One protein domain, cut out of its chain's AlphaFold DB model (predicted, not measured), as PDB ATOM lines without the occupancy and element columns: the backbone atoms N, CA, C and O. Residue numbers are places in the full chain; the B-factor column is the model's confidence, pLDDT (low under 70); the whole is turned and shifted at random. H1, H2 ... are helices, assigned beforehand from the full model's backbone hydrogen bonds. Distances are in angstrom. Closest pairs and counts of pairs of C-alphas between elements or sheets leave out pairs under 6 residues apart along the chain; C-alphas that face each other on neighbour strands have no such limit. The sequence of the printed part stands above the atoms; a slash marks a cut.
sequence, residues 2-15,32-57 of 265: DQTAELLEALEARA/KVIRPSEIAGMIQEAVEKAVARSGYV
ATOM      1  N   ASP A   2      42.762  30.333 -45.776       62.91
ATOM      2  CA  ASP A   2      41.780  31.396 -45.997       62.91
ATOM      3  C   ASP A   2      42.085  32.650 -45.173       62.91
ATOM      4  O   ASP A   2      41.819  32.704 -43.976       62.91
ATOM      5  N   GLN A   3      42.597  33.693 -45.834       65.56
ATOM      6  CA  GLN A   3      42.755  35.042 -45.261       65.56
ATOM      7  C   GLN A   3      41.443  35.584 -44.691       65.56
ATOM      8  O   GLN A   3      41.435  36.356 -43.736       65.56
ATOM      9  N   THR A   4      40.331  35.162 -45.281       71.06
ATOM     10  CA  THR A   4      38.984  35.500 -44.846       71.06
ATOM     11  C   THR A   4      38.647  34.863 -43.502       71.06
ATOM     12  O   THR A   4      37.996  35.520 -42.700       71.06
ATOM     13  N   ALA A   5      39.124  33.647 -43.211       76.12
ATOM     14  CA  ALA A   5      38.877  32.956 -41.944       76.12
ATOM     15  C   ALA A   5      39.635  33.599 -40.770       76.12
ATOM     16  O   ALA A   5      39.045  33.842 -39.722       76.12
ATOM     17  N   GLU A   6      40.907  33.961 -40.963       73.31
ATOM     18  CA  GLU A   6      41.702  34.641 -39.924       73.31
ATOM     19  C   GLU A   6      41.162  36.065 -39.641       73.31
ATOM     20  O   GLU A   6      41.099  36.503 -38.492       73.31
ATOM     21  N   LEU A   7      40.702  36.790 -40.674       75.88
ATOM     22  CA  LEU A   7      40.044  38.099 -40.516       75.88
ATOM     23  C   LEU A   7      38.670  38.001 -39.844       75.88
ATOM     24  O   LEU A   7      38.297  38.899 -39.091       75.88
ATOM     25  N   LEU A   8      37.920  36.936 -40.128       78.00
ATOM     26  CA  LEU A   8      36.637  36.639 -39.496       78.00
ATOM     27  C   LEU A   8      36.797  36.495 -37.983       78.00
ATOM     28  O   LEU A   8      36.135  37.207 -37.231       78.00
ATOM     29  N   GLU A   9      37.740  35.659 -37.554       79.44
ATOM     30  CA  GLU A   9      38.045  35.430 -36.141       79.44
ATOM     31  C   GLU A   9      38.512  36.720 -35.442       79.44
ATOM     32  O   GLU A   9      38.060  37.053 -34.346       79.44
ATOM     33  N   ALA A  10      39.336  37.528 -36.118       75.12
ATOM     34  CA  ALA A  10      39.770  38.836 -35.626       75.12
ATOM     35  C   ALA A  10      38.608  39.824 -35.433       75.12
ATOM     36  O   ALA A  10      38.585  40.600 -34.471       75.12
ATOM     37  N   LEU A  11      37.676  39.839 -36.390       78.56
ATOM     38  CA  LEU A  11      36.503  40.705 -36.371       78.56
ATOM     39  C   LEU A  11      35.534  40.273 -35.279       78.56
ATOM     40  O   LEU A  11      35.041  41.138 -34.565       78.56
ATOM     41  N   GLU A  12      35.311  38.974 -35.102       79.50
ATOM     42  CA  GLU A  12      34.476  38.430 -34.029       79.50
ATOM     43  C   GLU A  12      35.091  38.712 -32.652       79.50
ATOM     44  O   GLU A  12      34.426  39.278 -31.787       79.50
ATOM     45  N   ALA A  13      36.395  38.482 -32.472       71.56
ATOM     46  CA  ALA A  13      37.102  38.757 -31.216       71.56
ATOM     47  C   ALA A  13      37.199  40.256 -30.855       71.56
ATOM     48  O   ALA A  13      37.564  40.621 -29.725       71.56
ATOM     49  N   ARG A  14      36.948  41.151 -31.818       71.56
ATOM     50  CA  ARG A  14      36.968  42.612 -31.636       71.56
ATOM     51  C   ARG A  14      35.576  43.238 -31.711       71.56
ATOM     52  O   ARG A  14      35.431  44.410 -31.348       71.56
ATOM     53  N   ALA A  15      34.571  42.492 -32.162       76.31
ATOM     54  CA  ALA A  15      33.194  42.938 -32.179       76.31
ATOM     55  C   ALA A  15      32.736  43.184 -30.739       76.31
ATOM     56  O   ALA A  15      32.988  42.394 -29.832       76.31
ATOM     57  N   LYS A  32      21.802  47.995 -39.943       83.88
ATOM     58  CA  LYS A  32      22.132  47.061 -41.022       83.88
ATOM     59  C   LYS A  32      23.077  46.011 -40.451       83.88
ATOM     60  O   LYS A  32      24.183  46.352 -40.044       83.88
ATOM     61  N   VAL A  33      22.640  44.756 -40.428       82.75
ATOM     62  CA  VAL A  33      23.505  43.631 -40.070       82.75
ATOM     63  C   VAL A  33      24.400  43.347 -41.267       82.75
ATOM     64  O   VAL A  33      23.905  43.071 -42.359       82.75
ATOM     65  N   ILE A  34      25.706  43.470 -41.070       83.69
ATOM     66  CA  ILE A  34      26.714  43.091 -42.058       83.69
ATOM     67  C   ILE A  34      27.421  41.876 -41.484       83.69
ATOM     68  O   ILE A  34      27.828  41.895 -40.320       83.69
ATOM     69  N   ARG A  35      27.525  40.805 -42.273       85.69
ATOM     70  CA  ARG A  35      28.207  39.598 -41.801       85.69
ATOM     71  C   ARG A  35      29.704  39.890 -41.665       85.69
ATOM     72  O   ARG A  35      30.254  40.573 -42.531       85.69
ATOM     73  N   PRO A  36      30.393  39.345 -40.651       81.81
ATOM     74  CA  PRO A  36      31.838  39.517 -40.514       81.81
ATOM     75  C   PRO A  36      32.616  39.126 -41.789       81.81
ATOM     76  O   PRO A  36      33.597  39.778 -42.142       81.81
ATOM     77  N   SER A  37      32.123  38.142 -42.554       81.06
ATOM     78  CA  SER A  37      32.736  37.698 -43.816       81.06
ATOM     79  C   SER A  37      32.659  38.753 -44.917       81.06
ATOM     80  O   SER A  37      33.602  38.920 -45.688       81.06
ATOM     81  N   GLU A  38      31.553  39.494 -44.979       84.19
ATOM     82  CA  GLU A  38      31.357  40.585 -45.934       84.19
ATOM     83  C   GLU A  38      32.280  41.763 -45.604       84.19
ATOM     84  O   GLU A  38      32.849  42.371 -46.509       84.19
ATOM     85  N   ILE A  39      32.490  42.049 -44.313       83.88
ATOM     86  CA  ILE A  39      33.435  43.079 -43.862       83.88
ATOM     87  C   ILE A  39      34.867  42.687 -44.238       83.88
ATOM     88  O   ILE A  39      35.592  43.509 -44.796       83.88
ATOM     89  N   ALA A  40      35.262  41.436 -43.979       81.94
ATOM     90  CA  ALA A  40      36.579  40.930 -44.357       81.94
ATOM     91  C   ALA A  40      36.821  41.059 -45.872       81.94
ATOM     92  O   ALA A  40      37.853  41.587 -46.286       81.94
ATOM     93  N   GLY A  41      35.834  40.674 -46.692       83.19
ATOM     94  CA  GLY A  41      35.894  40.827 -48.148       83.19
ATOM     95  C   GLY A  41      36.003  42.287 -48.597       83.19
ATOM     96  O   GLY A  41      36.851  42.614 -49.425       83.19
ATOM     97  N   MET A  42      35.211  43.189 -48.006       85.75
ATOM     98  CA  MET A  42      35.276  44.624 -48.307       85.75
ATOM     99  C   MET A  42      36.638  45.239 -47.964       85.75
ATOM    100  O   MET A  42      37.133  46.083 -48.708       85.75
ATOM    101  N   ILE A  43      37.236  44.841 -46.837       86.31
ATOM    102  CA  ILE A  43      38.564  45.315 -46.432       86.31
ATOM    103  C   ILE A  43      39.614  44.818 -47.424       86.31
ATOM    104  O   ILE A  43      40.418  45.619 -47.897       86.31
ATOM    105  N   GLN A  44      39.585  43.531 -47.772       84.69
ATOM    106  CA  GLN A  44      40.544  42.949 -48.706       84.69
ATOM    107  C   GLN A  44      40.466  43.621 -50.085       84.69
ATOM    108  O   GLN A  44      41.483  44.085 -50.599       84.69
ATOM    109  N   GLU A  45      39.259  43.788 -50.629       85.19
ATOM    110  CA  GLU A  45      39.046  44.458 -51.916       85.19
ATOM    111  C   GLU A  45      39.494  45.931 -51.881       85.19
ATOM    112  O   GLU A  45      40.078  46.439 -52.842       85.19
ATOM    113  N   ALA A  46      39.248  46.637 -50.773       86.44
ATOM    114  CA  ALA A  46      39.681  48.023 -50.606       86.44
ATOM    115  C   ALA A  46      41.211  48.147 -50.546       86.44
ATOM    116  O   ALA A  46      41.769  49.064 -51.154       86.44
ATOM    117  N   VAL A  47      41.887  47.227 -49.851       84.25
ATOM    118  CA  VAL A  47      43.353  47.185 -49.761       84.25
ATOM    119  C   VAL A  47      43.962  46.856 -51.122       84.25
ATOM    120  O   VAL A  47      44.835  47.589 -51.580       84.25
ATOM    121  N   GLU A  48      43.463  45.835 -51.818       83.00
ATOM    122  CA  GLU A  48      43.941  45.462 -53.157       83.00
ATOM    123  C   GLU A  48      43.767  46.610 -54.163       83.00
ATOM    124  O   GLU A  48      44.708  46.959 -54.882       83.00
ATOM    125  N   LYS A  49      42.606  47.282 -54.162       85.75
ATOM    126  CA  LYS A  49      42.373  48.467 -55.003       85.75
ATOM    127  C   LYS A  49      43.295  49.630 -54.647       85.75
ATOM    128  O   LYS A  49      43.755  50.329 -55.549       85.75
ATOM    129  N   ALA A  50      43.554  49.869 -53.362       83.62
ATOM    130  CA  ALA A  50      44.445  50.939 -52.922       83.62
ATOM    131  C   ALA A  50      45.897  50.678 -53.348       83.62
ATOM    132  O   ALA A  50      46.554  51.580 -53.869       83.62
ATOM    133  N   VAL A  51      46.369  49.438 -53.202       82.25
ATOM    134  CA  VAL A  51      47.709  49.011 -53.619       82.25
ATOM    135  C   VAL A  51      47.857  49.119 -55.138       82.25
ATOM    136  O   VAL A  51      48.779  49.791 -55.606       82.25
ATOM    137  N   ALA A  52      46.906  48.575 -55.904       79.94
ATOM    138  CA  ALA A  52      46.909  48.644 -57.366       79.94
ATOM    139  C   ALA A  52      46.872  50.088 -57.892       79.94
ATOM    140  O   ALA A  52      47.551  50.420 -58.862       79.94
ATOM    141  N   ARG A  53      46.108  50.973 -57.236       85.31
ATOM    142  CA  ARG A  53      46.009  52.390 -57.614       85.31
ATOM    143  C   ARG A  53      47.248  53.199 -57.236       85.31
ATOM    144  O   ARG A  53      47.501  54.221 -57.868       85.31
ATOM    145  N   SER A  54      47.996  52.773 -56.218       80.88
ATOM    146  CA  SER A  54      49.225  53.453 -55.813       80.88
ATOM    147  C   SER A  54      50.321  53.305 -56.872       80.88
ATOM    148  O   SER A  54      51.027  54.266 -57.130       80.88
ATOM    149  N   GLY A  55      50.453  52.138 -57.514       81.00
ATOM    150  CA  GLY A  55      51.493  51.876 -58.519       81.00
ATOM    151  C   GLY A  55      52.939  51.958 -58.000       81.00
ATOM    152  O   GLY A  55      53.866  51.817 -58.790       81.00
ATOM    153  N   TYR A  56      53.143  52.182 -56.695       78.12
ATOM    154  CA  TYR A  56      54.456  52.433 -56.084       78.12
ATOM    155  C   TYR A  56      55.101  51.193 -55.462       78.12
ATOM    156  O   TYR A  56      56.280  51.246 -55.122       78.12
ATOM    157  N   VAL A  57      54.360  50.093 -55.305       81.50
ATOM    158  CA  VAL A  57      54.862  48.878 -54.652       81.50
ATOM    159  C   VAL A  57      54.827  47.718 -55.647       81.50
ATOM    160  O   VAL A  57      53.752  47.419 -56.179       81.50
TER     161      VAL A  57
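What this domain is: This is residues 2 to 15 and 32 to 57 of the 265 residues of an uncharacterized protein of Planctomycetes bacterium (UniProt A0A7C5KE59). A short helix, H1, is set steeply on the first part of a longer helix, H2, and the rest of H2 sticks out past it from residue 45 on. The printed part has 40 residues with two named helices, H1 then H2, and no named strand; its class is all helix. It is loose, with a radius of gyration of the C-alphas of 12.0 A, and spans 33 by 22 by 16 A.

How they stand to each other: Look first at H1, residues 3 to 14, then at H2, residues 36 to 54. They touch, H2 with residues 36 to 41 alone; the closest C-alphas, those of Leu 8 and Pro 36, are 5.7 A apart. Their lines stand at a steep tilt of 62 degrees, opposite ways. In both helices every O i to N i+4 pair is within hydrogen-bond range.

Where its parts are: Find C-alpha 3 at (42.755, 35.042, -45.261); from there H1 runs 16.6 A to C-alpha 14. H2 runs 27.0 A from C-alpha 36 at (31.838, 39.517, -40.514) to C-alpha 54 at (49.225, 53.453, -55.813).

The domain as a whole: The C-alphas farthest apart, those of Lys 32 and Tyr 56, are 36.1 A apart. Residues 16 to 31 are not printed, and C-alphas 15 and 32 are 14.8 A apart across this cut, which lies in the link from H1 to H2. Residues 45 to 57, of which 45 to 54 belong to H2, stand free. Mean pLDDT of the printed part is 80.0; residues 2 to 3 are under 70.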